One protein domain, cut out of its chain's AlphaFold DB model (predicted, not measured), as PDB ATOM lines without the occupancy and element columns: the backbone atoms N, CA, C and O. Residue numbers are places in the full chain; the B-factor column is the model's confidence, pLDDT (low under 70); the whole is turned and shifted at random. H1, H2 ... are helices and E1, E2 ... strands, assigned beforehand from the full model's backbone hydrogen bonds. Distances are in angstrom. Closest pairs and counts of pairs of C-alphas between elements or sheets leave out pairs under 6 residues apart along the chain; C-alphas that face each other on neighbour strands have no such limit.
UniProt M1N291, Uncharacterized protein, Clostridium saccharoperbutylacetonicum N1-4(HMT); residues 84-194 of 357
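Overview. This is residues 84 to 194 of the 357 residues of an uncharacterized protein of Clostridium saccharoperbutylacetonicum N1-4(HMT) (UniProt M1N291). What does one see first? A strongly twisted sheet of four strands has H3 over one face and H2 beside E4 on that same face, while H1 and H4 lengthen the body at one end. What makes it up? The printed part has 111 residues, of mixed class, with four named helices and four named strands, H1 E1 H2 H3 E2 E3 E4 H4; the mixed sheet runs E1 E4 E3 E2. It is compact, with a radius of gyration of the C-alphas of 14.1 A, and spans 42 by 27 by 25 A.

Arrangement. What does H1, residues 90 to 105, meet? It touches H2, residues 115 to 121, about perpendicular at 88 degrees; their closest C-alphas, Gln 98 and Leu 118, are 5.8 A apart. How do the strands pair? E1, residues 111 to 113, is parallel to E4, residues 171 to 179, with N 112 and O 172 within hydrogen-bond range at 2.8 A. E2, residues 153 to 157, E3, residues 161 to 168, and E4 form a meander of two hairpins, antiparallel neighbours in turn, with N 155 and O 163 at 2.8 A and N 173 and O 166 at 2.8 A. Where are the other helices? H3, residues 126 to 140, is on the sheet at a height of 9.0 A, making two layers, and H2 is on the same face. H4, residues 182 to 192, is close but not clearly touching H2, the closest C-alphas, Val 120 and Leu 188, being 7.2 A apart; in H1, H2, H3 and H4 every O i to N i+4 pair is within hydrogen-bond range.

Along the chain. Where are the anchors? C-alpha 90 begins H1 at (122.239, 103.258, 98.356), and C-alpha 192 ends H4 at (124.847, 111.906, 107.951). Which elements are long? H1 measures 22.7 A, H3 20.4 A, E3 21.9 A and E4 22.9 A.

Size, cuts and confidence. How far does it reach? The two C-alphas farthest apart, Asn 88 and Asn 145, are 43.6 A apart. Is it unbroken and sure? The printed part has no cut, and the link from H3 to E2 is long; pLDDT is under 70 at residues 84 to 92 and 189 to 194.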
ATOM      1  N   VAL A  84     127.988 102.357  91.409       69.25
ATOM      2  CA  VAL A  84     126.642 102.802  91.009       69.25
ATOM      3  C   VAL A  84     125.973 101.757  90.120       69.25
ATOM      4  O   VAL A  84     124.781 101.505  90.260       69.25
ATOM      5  N   VAL A  85     126.732 101.131  89.220       66.06
ATOM      6  CA  VAL A  85     126.203 100.153  88.259       66.06
ATOM      7  C   VAL A  85     125.891  98.807  88.920       66.06
ATOM      8  O   VAL A  85     124.946  98.133  88.519       66.06
ATOM      9  N   THR A  86     126.667  98.402  89.926       64.81
ATOM     10  CA  THR A  86     126.539  97.081  90.561       64.81
ATOM     11  C   THR A  86     125.783  97.083  91.883       64.81
ATOM     12  O   THR A  86     125.502  96.007  92.412       64.81
ATOM     13  N   ALA A  87     125.491  98.247  92.466       65.06
ATOM     14  CA  ALA A  87     124.772  98.307  93.731       65.06
ATOM     15  C   ALA A  87     123.263  98.138  93.542       65.06
ATOM     16  O   ALA A  87     122.645  98.762  92.684       65.06
ATOM     17  N   ASN A  88     122.660  97.342  94.425       68.44
ATOM     18  CA  ASN A  88     121.210  97.142  94.467       68.44
ATOM     19  C   ASN A  88     120.482  98.218  95.295       68.44
ATOM     20  O   ASN A  88     119.263  98.345  95.206       68.44
ATOM     21  N   ASP A  89     121.216  98.970  96.118       66.81
ATOM     22  CA  ASP A  89     120.694  99.994  97.020       66.81
ATOM     23  C   ASP A  89     121.781 101.022  97.396       66.81
ATOM     24  O   ASP A  89     122.978 100.814  97.164       66.81
ATOM     25  N   LEU A  90     121.362 102.138  98.002       63.81
ATOM     26  CA  LEU A  90     122.239 103.258  98.356       63.81
ATOM     27  C   LEU A  90     123.336 102.876  99.366       63.81
ATOM     28  O   LEU A  90     124.461 103.357  99.245       63.81
ATOM     29  N   ASN A  91     123.044 102.006 100.338       66.56
ATOM     30  CA  ASN A  91     124.035 101.587 101.331       66.56
ATOM     31  C   ASN A  91     125.094 100.688 100.689       66.56
ATOM     32  O   ASN A  91     126.285 100.871 100.934       66.56
ATOM     33  N   SER A  92     124.675  99.767  99.818       66.31
ATOM     34  CA  SER A  92     125.580  98.929  99.025       66.31
ATOM     35  C   SER A  92     126.507  99.775  98.141       66.31
ATOM     36  O   SER A  92     127.713  99.523  98.093       66.31
ATOM     37  N   MET A  93     125.979 100.830  97.509       72.31
ATOM     38  CA  MET A  93     126.771 101.781  96.721       72.31
ATOM     39  C   MET A  93     127.791 102.528  97.592       72.31
ATOM     40  O   MET A  93     128.971 102.590  97.248       72.31
ATOM     41  N   ILE A  94     127.348 103.076  98.730       74.81
ATOM     42  CA  ILE A  94     128.195 103.813  99.681       74.81
ATOM     43  C   ILE A  94     129.341 102.933 100.190       74.81
ATOM     44  O   ILE A  94     130.489 103.380 100.204       74.81
ATOM     45  N   ASN A  95     129.047 101.690 100.572       73.50
ATOM     46  CA  ASN A  95     130.046 100.746 101.070       73.50
ATOM     47  C   ASN A  95     131.059 100.381  99.979       73.50
ATOM     48  O   ASN A  95     132.261 100.447 100.216       73.50
ATOM     49  N   CYS A  96     130.595 100.091  98.760       76.81
ATOM     50  CA  CYS A  96     131.481  99.822  97.628       76.81
ATOM     51  C   CYS A  96     132.422 101.004  97.342       76.81
ATOM     52  O   CYS A  96     133.628 100.809  97.158       76.81
ATOM     53  N   LYS A  97     131.903 102.242  97.343       79.25
ATOM     54  CA  LYS A  97     132.734 103.440  97.144       79.25
ATOM     55  C   LYS A  97     133.764 103.613  98.260       79.25
ATOM     56  O   LYS A  97     134.920 103.913  97.967       79.25
ATOM     57  N   GLN A  98     133.378 103.395  99.520       80.81
ATOM     58  CA  GLN A  98     134.303 103.456 100.658       80.81
ATOM     59  C   GLN A  98     135.423 102.422 100.542       80.81
ATOM     60  O   GLN A  98     136.584 102.784 100.705       80.81
ATOM     61  N   ASP A  99     135.099 101.175 100.204       80.06
ATOM     62  CA  ASP A  99     136.089 100.109 100.030       80.06
ATOM     63  C   ASP A  99     137.054 100.414  98.878       80.06
ATOM     64  O   ASP A  99     138.257 100.173  98.981       80.06
ATOM     65  N   THR A 100     136.535 100.964  97.781       83.56
ATOM     66  CA  THR A 100     137.328 101.312  96.593       83.56
ATOM     67  C   THR A 100     138.303 102.447  96.906       83.56
ATOM     68  O   THR A 100     139.494 102.346  96.607       83.56
ATOM     69  N   LEU A 101     137.833 103.495  97.589       86.94
ATOM     70  CA  LEU A 101     138.677 104.593  98.065       86.94
ATOM     71  C   LEU A 101     139.679 104.117  99.123       86.94
ATOM     72  O   LEU A 101     140.854 104.462  99.044       86.94
ATOM     73  N   GLY A 102     139.262 103.268 100.062       84.50
ATOM     74  CA  GLY A 102     140.152 102.677 101.061       84.50
ATOM     75  C   GLY A 102     141.304 101.903 100.415       84.50
ATOM     76  O   GLY A 102     142.465 102.123 100.756       84.50
ATOM     77  N   LYS A 103     141.012 101.070  99.406       84.56
ATOM     78  CA  LYS A 103     142.039 100.366  98.616       84.56
ATOM     79  C   LYS A 103     142.948 101.323  97.851       84.56
ATOM     80  O   LYS A 103     144.146 101.083  97.790       84.56
ATOM     81  N   ARG A 104     142.414 102.418  97.300       86.38
ATOM     82  CA  ARG A 104     143.215 103.428  96.586       86.38
ATOM     83  C   ARG A 104     144.298 104.036  97.482       86.38
ATOM     84  O   ARG A 104     145.427 104.222  97.031       86.38
ATOM     85  N   PHE A 105     143.965 104.314  98.743       89.38
ATOM     86  CA  PHE A 105     144.877 104.957  99.691       89.38
ATOM     87  C   PHE A 105     145.693 103.979 100.553       89.38
ATOM     88  O   PHE A 105     146.595 104.419 101.258       89.38
ATOM     89  N   ILE A 106     145.468 102.662 100.457       88.06
ATOM     90  CA  ILE A 106     146.216 101.663 101.248       88.06
ATOM     91  C   ILE A 106     147.718 101.627 100.928       88.06
ATOM     92  O   ILE A 106     148.510 101.140 101.725       88.06
ATOM     93  N   LYS A 107     148.111 102.139  99.755       88.75
ATOM     94  CA  LYS A 107     149.505 102.200  99.295       88.75
ATOM     95  C   LYS A 107     150.374 103.218 100.050       88.75
ATOM     96  O   LYS A 107     151.574 103.255  99.805       88.75
ATOM     97  N   TYR A 108     149.784 104.062 100.899       92.56
ATOM     98  CA  TYR A 108     150.499 105.060 101.697       92.56
ATOM     99  C   TYR A 108     150.784 104.503 103.094       92.56
ATOM    100  O   TYR A 108     149.919 104.501 103.968       92.56
ATOM    101  N   ASP A 109     152.003 104.015 103.310       91.19
ATOM    102  CA  ASP A 109     152.368 103.262 104.515       91.19
ATOM    103  C   ASP A 109     152.253 104.085 105.809       91.19
ATOM    104  O   ASP A 109     151.905 103.549 106.873       91.19
ATOM    105  N   SER A 110     152.534 105.386 105.718       94.19
ATOM    106  CA  SER A 110     152.604 106.320 106.845       94.19
ATOM    107  C   SER A 110     151.325 107.133 107.037       94.19
ATOM    108  O   SER A 110     151.291 107.998 107.913       94.19
ATOM    109  N   VAL A 111     150.276 106.883 106.246       95.31
ATOM    110  CA  VAL A 111     149.008 107.616 106.314       95.31
ATOM    111  C   VAL A 111     147.848 106.642 106.464       95.31
ATOM    112  O   VAL A 111     147.710 105.686 105.715       95.31
ATOM    113  N   ASN A 112     146.977 106.915 107.425       93.56
ATOM    114  CA  ASN A 112     145.696 106.252 107.576       93.56
ATOM    115  C   ASN A 112     144.567 107.267 107.373       93.56
ATOM    116  O   ASN A 112     144.677 108.429 107.777       93.56
ATOM    117  N   ILE A 113     143.487 106.828 106.734       93.12
ATOM    118  CA  ILE A 113     142.323 107.662 106.433       93.12
ATOM    119  C   ILE A 113     141.117 107.050 107.125       93.12
ATOM    120  O   ILE A 113     140.707 105.933 106.808       93.12
ATOM    121  N   ASP A 114     140.535 107.797 108.056       89.12
ATOM    122  CA  ASP A 114     139.393 107.320 108.819       89.12
ATOM    123  C   ASP A 114     138.156 107.158 107.925       89.12
ATOM    124  O   ASP A 114     137.961 107.854 106.924       89.12
ATOM    125  N   SER A 115     137.245 106.279 108.342       82.44
ATOM    126  CA  SER A 115     135.989 106.022 107.625       82.44
ATOM    127  C   SER A 115     135.150 107.287 107.407       82.44
ATOM    128  O   SER A 115     134.479 107.420 106.382       82.44
ATOM    129  N   LYS A 116     135.209 108.250 108.338       84.38
ATOM    130  CA  LYS A 116     134.552 109.557 108.203       84.38
ATOM    131  C   LYS A 116     135.149 110.371 107.053       84.38
ATOM    132  O   LYS A 116     134.397 110.922 106.256       84.38
ATOM    133  N   ALA A 117     136.474 110.399 106.923       89.69
ATOM    134  CA  ALA A 117     137.151 111.043 105.803       89.69
ATOM    135  C   ALA A 117     136.846 110.326 104.474       89.69
ATOM    136  O   ALA A 117     136.478 110.984 103.502       89.69
ATOM    137  N   LEU A 118     136.874 108.988 104.438       87.69
ATOM    138  CA  LEU A 118     136.503 108.202 103.248       87.69
ATOM    139  C   LEU A 118     135.068 108.489 102.771       87.69
ATOM    140  O   LEU A 118     134.821 108.577 101.568       87.69
ATOM    141  N   LYS A 119     134.125 108.698 103.702       84.31
ATOM    142  CA  LYS A 119     132.747 109.103 103.378       84.31
ATOM    143  C   LYS A 119     132.673 110.427 102.635       84.31
ATOM    144  O   LYS A 119     131.797 110.594 101.804       84.31
ATOM    145  N   VAL A 120     133.564 111.363 102.929       88.31
ATOM    146  CA  VAL A 120     133.596 112.665 102.258       88.31
ATOM    147  C   VAL A 120     134.175 112.531 100.854       88.31
ATOM    148  O   VAL A 120     133.655 113.122  99.909       88.31
ATOM    149  N   LEU A 121     135.205 111.697 100.701       89.19
ATOM    150  CA  LEU A 121     135.889 111.484  99.428       89.19
ATOM    151  C   LEU A 121     134.992 110.901  98.333       89.19
ATOM    152  O   LEU A 121     135.222 111.196  97.167       89.19
ATOM    153  N   MET A 122     133.932 110.159  98.667       85.31
ATOM    154  CA  MET A 122     133.015 109.619  97.645       85.31
ATOM    155  C   MET A 122     132.287 110.689  96.816       85.31
ATOM    156  O   MET A 122     131.706 110.357  95.784       85.31
ATOM    157  N   PHE A 123     132.273 111.939  97.291       85.94
ATOM    158  CA  PHE A 123     131.623 113.072  96.632       85.94
ATOM    159  C   PHE A 123     132.595 113.955  95.851       85.94
ATOM    160  O   PHE A 123     132.167 114.899  95.192       85.94
ATOM    161  N   PHE A 124     133.897 113.693  95.954       86.62
ATOM    162  CA  PHE A 124     134.901 114.448  95.223       86.62
ATOM    163  C   PHE A 124     134.973 113.902  93.801       86.62
ATOM    164  O   PHE A 124     134.961 112.690  93.585       86.62
ATOM    165  N   ASP A 125     135.070 114.803  92.829       83.25
ATOM    166  CA  ASP A 125     135.376 114.412  91.461       83.25
ATOM    167  C   ASP A 125     136.808 113.851  91.351       83.25
ATOM    168  O   ASP A 125     137.646 113.998  92.249       83.25
ATOM    169  N   LYS A 126     137.108 113.220  90.215       81.25
ATOM    170  CA  LYS A 126     138.410 112.602  89.948       81.25
ATOM    171  C   LYS A 126     139.582 113.577  90.098       81.25
ATOM    172  O   LYS A 126     140.599 113.223  90.692       81.25
ATOM    173  N   GLU A 127     139.470 114.793  89.567       85.25
ATOM    174  CA  GLU A 127     140.558 115.775  89.637       85.25
ATOM    175  C   GLU A 127     140.812 116.218  91.080       85.25
ATOM    176  O   GLU A 127     141.954 116.414  91.495       85.25
ATOM    177  N   SER A 128     139.737 116.364  91.846       90.06
ATOM    178  CA  SER A 128     139.740 116.679  93.265       90.06
ATOM    179  C   SER A 128     140.392 115.562  94.089       90.06
ATOM    180  O   SER A 128     141.227 115.856  94.948       90.06
ATOM    181  N   ILE A 129     140.101 114.291  93.786       90.38
ATOM    182  CA  ILE A 129     140.777 113.135  94.399       90.38
ATOM    183  C   ILE A 129     142.270 113.121  94.067       90.38
ATOM    184  O   ILE A 129     143.076 112.970  94.979       90.38
ATOM    185  N   ILE A 130     142.659 113.340  92.807       88.44
ATOM    186  CA  ILE A 130     144.077 113.371  92.401       88.44
ATOM    187  C   ILE A 130     144.840 114.474  93.150       88.44
ATOM    188  O   ILE A 130     145.908 114.226  93.703       88.44
ATOM    189  N   LYS A 131     144.270 115.684  93.242       92.19
ATOM    190  CA  LYS A 131     144.879 116.799  93.994       92.19
ATOM    191  C   LYS A 131     145.074 116.467  95.472       92.19
ATOM    192  O   LYS A 131     146.065 116.877  96.073       92.19
ATOM    193  N   LEU A 132     144.117 115.766  96.072       93.88
ATOM    194  CA  LEU A 132     144.198 115.338  97.463       93.88
ATOM    195  C   LEU A 132     145.232 114.219  97.646       93.88
ATOM    196  O   LEU A 132     145.991 114.222  98.611       93.88
ATOM    197  N   GLU A 133     145.292 113.291  96.700       93.75
ATOM    198  CA  GLU A 133     146.251 112.195  96.673       93.75
ATOM    199  C   GLU A 133     147.697 112.705  96.574       93.75
ATOM    200  O   GLU A 133     148.572 112.202  97.277       93.75
ATOM    201  N   ASP A 134     147.942 113.783  95.824       93.81
ATOM    202  CA  ASP A 134     149.236 114.480  95.816       93.81
ATOM    203  C   ASP A 134     149.617 115.034  97.198       93.81
ATOM    204  O   ASP A 134     150.788 115.006  97.587       93.81
ATOM    205  N   VAL A 135     148.644 115.547  97.961       95.62
ATOM    206  CA  VAL A 135     148.863 116.024  99.338       95.62
ATOM    207  C   VAL A 135     149.153 114.848 100.270       95.62
ATOM    208  O   VAL A 135     150.095 114.921 101.056       95.62
ATOM    209  N   ILE A 136     148.400 113.754 100.152       95.25
ATOM    210  CA  ILE A 136     148.601 112.529 100.940       95.25
ATOM    211  C   ILE A 136     149.975 111.916 100.657       95.25
ATOM    212  O   ILE A 136     150.676 111.539 101.586       95.25
ATOM    213  N   ASN A 137     150.415 111.891  99.400       94.88
ATOM    214  CA  ASN A 137     151.746 111.421  99.017       94.88
ATOM    215  C   ASN A 137     152.866 112.263  99.653       94.88
ATOM    216  O   ASN A 137     153.866 111.726 100.123       94.88
ATOM    217  N   LYS A 138     152.697 113.590  99.711       95.50
ATOM    218  CA  LYS A 138     153.639 114.470 100.425       95.50
ATOM    219  C   LYS A 138     153.618 114.216 101.929       95.50
ATOM    220  O   LYS A 138     154.663 114.281 102.572       95.50
ATOM    221  N   LEU A 139     152.447 113.928 102.493       94.19
ATOM    222  CA  LEU A 139     152.304 113.580 103.904       94.19
ATOM    223  C   LEU A 139     153.030 112.267 104.229       94.19
ATOM    224  O   LEU A 139     153.819 112.222 105.168       94.19
ATOM    225  N   ASP A 140     152.832 111.245 103.398       95.00
ATOM    226  CA  ASP A 140     153.474 109.933 103.505       95.00
ATOM    227  C   ASP A 140     155.008 110.036 103.467       95.00
ATOM    228  O   ASP A 140     155.712 109.459 104.297       95.00
ATOM    229  N   LYS A 141     155.530 110.893 102.584       94.25
ATOM    230  CA  LYS A 141     156.966 111.191 102.471       94.25
ATOM    231  C   LYS A 141     157.503 112.153 103.533       94.25
ATOM    232  O   LYS A 141     158.693 112.455 103.524       94.25
ATOM    233  N   ASN A 142     156.667 112.617 104.465       91.81
ATOM    234  CA  ASN A 142     157.010 113.637 105.462       91.81
ATOM    235  C   ASN A 142     157.524 114.958 104.846       91.81
ATOM    236  O   ASN A 142     158.365 115.640 105.428       91.81
ATOM    237  N   GLU A 143     157.021 115.334 103.670       93.44
ATOM    238  CA  GLU A 143     157.376 116.572 102.957       93.44
ATOM    239  C   GLU A 143     156.507 117.772 103.380       93.44
ATOM    240  O   GLU A 143     156.747 118.905 102.956       93.44
ATOM    241  N   LEU A 144     155.480 117.542 104.205       90.06
ATOM    242  CA  LEU A 144     154.618 118.586 104.755       90.06
ATOM    243  C   LEU A 144     155.031 118.944 106.184       90.06
ATOM    244  O   LEU A 144     155.229 118.074 107.031       90.06
ATOM    245  N   ASN A 145     155.081 120.245 106.473       86.69
ATOM    246  CA  ASN A 145     155.338 120.767 107.815       86.69
ATOM    247  C   ASN A 145     154.074 120.665 108.684       86.69
ATOM    248  O   ASN A 145     153.391 121.662 108.911       86.69
ATOM    249  N   ILE A 146     153.755 119.452 109.140       87.00
ATOM    250  CA  ILE A 146     152.650 119.169 110.067       87.00
ATOM    251  C   ILE A 146     153.225 118.648 111.379       87.00
ATOM    252  O   ILE A 146     154.082 117.758 111.388       87.00
ATOM    253  N   GLU A 147     152.760 119.210 112.493       85.44
ATOM    254  CA  GLU A 147     153.210 118.822 113.825       85.44
ATOM    255  C   GLU A 147     152.815 117.365 114.121       85.44
ATOM    256  O   GLU A 147     151.649 116.981 114.016       85.44
ATOM    257  N   LYS A 148     153.791 116.532 114.496       90.69
ATOM    258  CA  LYS A 148     153.571 115.113 114.801       90.69
ATOM    259  C   LYS A 148     153.064 114.946 116.230       90.69
ATOM    260  O   LYS A 148     153.819 114.574 117.125       90.69
ATOM    261  N   THR A 149     151.788 115.250 116.442       88.88
ATOM    262  CA  THR A 149     151.141 115.151 117.757       88.88
ATOM    263  C   THR A 149     149.797 114.438 117.669       88.88
ATOM    264  O   THR A 149     149.148 114.445 116.629       88.88
ATOM    265  N   TYR A 150     149.337 113.901 118.798       84.38
ATOM    266  CA  TYR A 150     147.992 113.336 118.936       84.38
ATOM    267  C   TYR A 150     146.872 114.386 118.796       84.38
ATOM    268  O   TYR A 150     145.708 114.034 118.629       84.38
ATOM    269  N   LYS A 151     147.184 115.684 118.910       85.19
ATOM    270  CA  LYS A 151     146.195 116.750 118.738       85.19
ATOM    271  C   LYS A 151     145.865 116.912 117.262       85.19
ATOM    272  O   LYS A 151     146.760 116.967 116.420       85.19
ATOM    273  N   VAL A 152     144.574 117.049 116.982       88.56
ATOM    274  CA  VAL A 152     144.077 117.344 115.640       88.56
ATOM    275  C   VAL A 152     144.536 118.741 115.226       88.56
ATOM    276  O   VAL A 152     144.358 119.717 115.956       88.56
ATOM    277  N   SER A 153     145.135 118.806 114.045       89.56
ATOM    278  CA  SER A 153     145.583 120.010 113.359       89.56
ATOM    279  C   SER A 153     144.870 120.115 112.016       89.56
ATOM    280  O   SER A 153     144.604 119.102 111.369       89.56
ATOM    281  N   ASN A 154     144.569 121.337 111.589       94.25
ATOM    282  CA  ASN A 154     143.881 121.564 110.326       94.25
ATOM    283  C   ASN A 154     144.897 121.906 109.237       94.25
ATOM    284  O   ASN A 154     145.699 122.827 109.392       94.25
ATOM    285  N   PHE A 155     144.854 121.172 108.127       94.94
ATOM    286  CA  PHE A 155     145.691 121.415 106.960       94.94
ATOM    287  C   PHE A 155     144.828 121.788 105.755       94.94
ATOM    288  O   PHE A 155     144.008 121.001 105.281       94.94
ATOM    289  N   THR A 156     145.024 122.995 105.235       96.00
ATOM    290  CA  THR A 156     144.256 123.502 104.096       96.00
ATOM    291  C   THR A 156     144.791 122.965 102.771       96.00
ATOM    292  O   THR A 156     145.925 123.248 102.379       96.00
ATOM    293  N   VAL A 157     143.925 122.297 102.008       94.31
ATOM    294  CA  VAL A 157     144.148 122.005 100.591       94.31
ATOM    295  C   VAL A 157     143.461 123.090  99.770       94.31
ATOM    296  O   VAL A 157     142.232 123.182  99.704       94.31
ATOM    297  N   LYS A 158     144.276 123.960  99.169       91.62
ATOM    298  CA  LYS A 158     143.830 125.193  98.509       91.62
ATOM    299  C   LYS A 158     142.657 124.954  97.550       91.62
ATOM    300  O   LYS A 158     142.759 124.141  96.637       91.62
ATOM    301  N   ASN A 159     141.590 125.739  97.729       89.94
ATOM    302  CA  ASN A 159     140.359 125.720  96.925       89.94
ATOM    303  C   ASN A 159     139.620 124.372  96.890       89.94
ATOM    304  O   ASN A 159     138.765 124.187  96.030       89.94
ATOM    305  N   LEU A 160     139.934 123.449  97.802       93.19
ATOM    306  CA  LEU A 160     139.373 122.107  97.788       93.19
ATOM    307  C   LEU A 160     138.718 121.747  99.124       93.19
ATOM    308  O   LEU A 160     137.502 121.556  99.189       93.19
ATOM    309  N   CYS A 161     139.515 121.650 100.186       96.00
ATOM    310  CA  CYS A 161     139.048 121.191 101.490       96.00
ATOM    311  C   CYS A 161     140.027 121.535 102.615       96.00
ATOM    312  O   CYS A 161     141.153 121.976 102.383       96.00
ATOM    313  N   GLU A 162     139.592 121.283 103.842       96.75
ATOM    314  CA  GLU A 162     140.432 121.257 105.033       96.75
ATOM    315  C   GLU A 162     140.531 119.823 105.563       96.75
ATOM    316  O   GLU A 162     139.519 119.132 105.677       96.75
ATOM    317  N   LEU A 163     141.748 119.371 105.860       96.69
ATOM    318  CA  LEU A 163     142.020 118.056 106.437       96.69
ATOM    319  C   LEU A 163     142.217 118.195 107.942       96.69
ATOM    320  O   LEU A 163     143.049 118.987 108.375       96.69
ATOM    321  N   GLU A 164     141.511 117.384 108.722       95.69
ATOM    322  CA  GLU A 164     141.759 117.225 110.155       95.69
ATOM    323  C   GLU A 164     142.776 116.096 110.346       95.69
ATOM    324  O   GLU A 164     142.453 114.920 110.162       95.69
ATOM    325  N   ILE A 165     144.019 116.449 110.676       95.94
ATOM    326  CA  ILE A 165     145.156 115.529 110.728       95.94
ATOM    327  C   ILE A 165     145.710 115.455 112.148       95.94
ATOM    328  O   ILE A 165     145.969 116.473 112.785       95.94
ATOM    329  N   SER A 166     145.955 114.239 112.619       93.06
ATOM    330  CA  SER A 166     146.730 113.960 113.838       93.06
ATOM    331  C   SER A 166     147.836 112.954 113.527       93.06
ATOM    332  O   SER A 166     147.896 112.406 112.427       93.06
ATOM    333  N   PHE A 167     148.744 112.727 114.469       92.62
ATOM    334  CA  PHE A 167     149.806 111.736 114.361       92.62
ATOM    335  C   PHE A 167     149.717 110.765 115.538       92.62
ATOM    336  O   PHE A 167     149.939 111.140 116.692       92.62
ATOM    337  N   GLU A 168     149.386 109.515 115.233       89.81
ATOM    338  CA  GLU A 168     149.122 108.454 116.204       89.81
ATOM    339  C   GLU A 168     149.836 107.183 115.739       89.81
ATOM    340  O   GLU A 168     149.836 106.865 114.550       89.81
ATOM    341  N   GLU A 169     150.470 106.468 116.671       89.62
ATOM    342  CA  GLU A 169     151.099 105.163 116.402       89.62
ATOM    343  C   GLU A 169     152.121 105.175 115.245       89.62
ATOM    344  O   GLU A 169     152.283 104.203 114.512       89.62
ATOM    345  N   GLY A 170     152.835 106.292 115.070       89.12
ATOM    346  CA  GLY A 170     153.848 106.434 114.019       89.12
ATOM    347  C   GLY A 170     153.286 106.740 112.627       89.12
ATOM    348  O   GLY A 170     154.061 106.766 111.674       89.12
ATOM    349  N   LYS A 171     151.979 107.004 112.505       94.62
ATOM    350  CA  LYS A 171     151.306 107.329 111.245       94.62
ATOM    351  C   LYS A 171     150.502 108.620 111.350       94.62
ATOM    352  O   LYS A 171     149.975 108.965 112.408       94.62
ATOM    353  N   TYR A 172     150.366 109.319 110.230       96.12
ATOM    354  CA  TYR A 172     149.392 110.393 110.100       96.12
ATOM    355  C   TYR A 172     147.984 109.811 109.995       96.12
ATOM    356  O   TYR A 172     147.757 108.857 109.260       96.12
ATOM    357  N   GLN A 173     147.040 110.405 110.709       95.06
ATOM    358  CA  GLN A 173     145.636 110.019 110.731       95.06
ATOM    359  C   GLN A 173     144.815 111.171 110.159       95.06
ATOM    360  O   GLN A 173     144.714 112.227 110.791       95.06
ATOM    361  N   ILE A 174     144.227 110.983 108.979       96.06
ATOM    362  CA  ILE A 174     143.249 111.917 108.415       96.06
ATOM    363  C   ILE A 174     141.889 111.564 109.018       96.06
ATOM    364  O   ILE A 174     141.198 110.664 108.540       96.06
ATOM    365  N   LYS A 175     141.530 112.261 110.099       91.62
ATOM    366  CA  LYS A 175     140.328 112.004 110.909       91.62
ATOM    367  C   LYS A 175     139.050 112.438 110.196       91.62
ATOM    368  O   LYS A 175     137.997 111.815 110.326       91.62
ATOM    369  N   ASN A 176     139.135 113.529 109.442       92.50
ATOM    370  CA  ASN A 176     138.004 114.102 108.729       92.50
ATOM    371  C   ASN A 176     138.478 114.974 107.561       92.50
ATOM    372  O   ASN A 176     139.625 115.424 107.523       92.50
ATOM    373  N   ILE A 177     137.567 115.230 106.624       94.12
ATOM    374  CA  ILE A 177     137.776 116.138 105.498       94.12
ATOM    375  C   ILE A 177     136.572 117.066 105.434       94.12
ATOM    376  O   ILE A 177     135.437 116.608 105.358       94.12
ATOM    377  N   THR A 178     136.810 118.372 105.442       93.12
ATOM    378  CA  THR A 178     135.753 119.377 105.313       93.12
ATOM    379  C   THR A 178     135.840 119.997 103.917       93.12
ATOM    380  O   THR A 178     136.752 120.788 103.664       93.12
ATOM    381  N   PRO A 179     134.943 119.642 102.975       93.44
ATOM    382  CA  PRO A 179     134.970 120.187 101.623       93.44
ATOM    383  C   PRO A 179     134.546 121.653 101.611       93.44
ATOM    384  O   PRO A 179     133.632 122.050 102.327       93.44
ATOM    385  N   TYR A 180     135.160 122.460 100.745       93.06
ATOM    386  CA  TYR A 180     134.717 123.841 100.515       93.06
ATOM    387  C   TYR A 180     133.524 123.926  99.559       93.06
ATOM    388  O   TYR A 180     132.813 124.933  99.534       93.06
ATOM    389  N   ASN A 181     133.278 122.866  98.786       90.44
ATOM    390  CA  ASN A 181     132.097 122.767  97.943       90.44
ATOM    391  C   ASN A 181     130.829 122.646  98.816       90.44
ATOM    392  O   ASN A 181     130.649 121.679  99.559       90.44
ATOM    393  N   LYS A 182     129.935 123.635  98.697       86.25
ATOM    394  CA  LYS A 182     128.688 123.720  99.472       86.25
ATOM    395  C   LYS A 182     127.666 122.638  99.123       86.25
ATOM    396  O   LYS A 182     126.896 122.259  99.998       86.25
ATOM    397  N   GLU A 183     127.647 122.157  97.883       84.88
ATOM    398  CA  GLU A 183     126.748 121.074  97.468       84.88
ATOM    399  C   GLU A 183     127.151 119.775  98.159       84.88
ATOM    400  O   GLU A 183     126.312 119.141  98.793       84.88
ATOM    401  N   ILE A 184     128.452 119.458  98.160       84.44
ATOM    402  CA  ILE A 184     128.991 118.299  98.881       84.44
ATOM    403  C   ILE A 184     128.662 118.398 100.376       84.44
ATOM    404  O   ILE A 184     128.177 117.431 100.956       84.44
ATOM    405  N   LEU A 185     128.869 119.564 100.999       80.19
ATOM    406  CA  LEU A 185     128.487 119.788 102.400       80.19
ATOM    407  C   LEU A 185     126.986 119.555 102.638       80.19
ATOM    408  O   LEU A 185     126.610 118.917 103.619       80.19
ATOM    409  N   GLY A 186     126.125 120.050 101.744       73.19
ATOM    410  CA  GLY A 186     124.677 119.858 101.820       73.19
ATOM    411  C   GLY A 186     124.275 118.385 101.742       73.19
ATOM    412  O   GLY A 186     123.521 117.907 102.588       73.19
ATOM    413  N   THR A 187     124.826 117.651 100.775       76.56
ATOM    414  CA  THR A 187     124.589 116.213 100.601       76.56
ATOM    415  C   THR A 187     125.137 115.399 101.772       76.56
ATOM    416  O   THR A 187     124.450 114.509 102.270       76.56
ATOM    417  N   LEU A 188     126.330 115.728 102.276       75.25
ATOM    418  CA  LEU A 188     126.898 115.086 103.461       75.25
ATOM    419  C   LEU A 188     125.996 115.265 104.672       75.25
ATOM    420  O   LEU A 188     125.728 114.279 105.352       75.25
ATOM    421  N   ASN A 189     125.485 116.474 104.911       68.88
ATOM    422  CA  ASN A 189     124.549 116.734 106.001       68.88
ATOM    423  C   ASN A 189     123.264 115.914 105.841       68.88
ATOM    424  O   ASN A 189     122.774 115.369 106.819       68.88
ATOM    425  N   GLN A 190     122.736 115.760 104.625       67.81
ATOM    426  CA  GLN A 190     121.561 114.912 104.386       67.81
ATOM    427  C   GLN A 190     121.844 113.426 104.660       67.81
ATOM    428  O   GLN A 190     121.030 112.758 105.284       67.81
ATOM    429  N   ILE A 191     123.009 112.916 104.248       64.81
ATOM    430  CA  ILE A 191     123.379 111.497 104.398       64.81
ATOM    431  C   ILE A 191     123.799 111.158 105.835       64.81
ATOM    432  O   ILE A 191     123.501 110.071 106.328       64.81
ATOM    433  N   THR A 192     124.478 112.073 106.532       59.75
ATOM    434  CA  THR A 192     124.847 111.906 107.951       59.75
ATOM    435  C   THR A 192     123.674 112.135 108.904       59.75
ATOM    436  O   THR A 192     123.687 111.570 109.994       59.75
ATOM    437  N   ASN A 193     122.631 112.857 108.479       56.88
ATOM    438  CA  ASN A 193     121.386 113.039 109.231       56.88
ATOM    439  C   ASN A 193     120.329 111.948 108.977       56.88
ATOM    440  O   ASN A 193     119.162 112.167 109.289       56.88
ATOM    441  N   ASN A 194     120.694 110.761 108.473       59.91
ATOM    442  CA  ASN A 194     119.790 109.602 108.488       59.91
ATOM    443  C   ASN A 194     119.666 109.041 109.916       59.91
ATOM    444  O   ASN A 194     120.121 107.939 110.222       59.91
TER     445      ASN A 194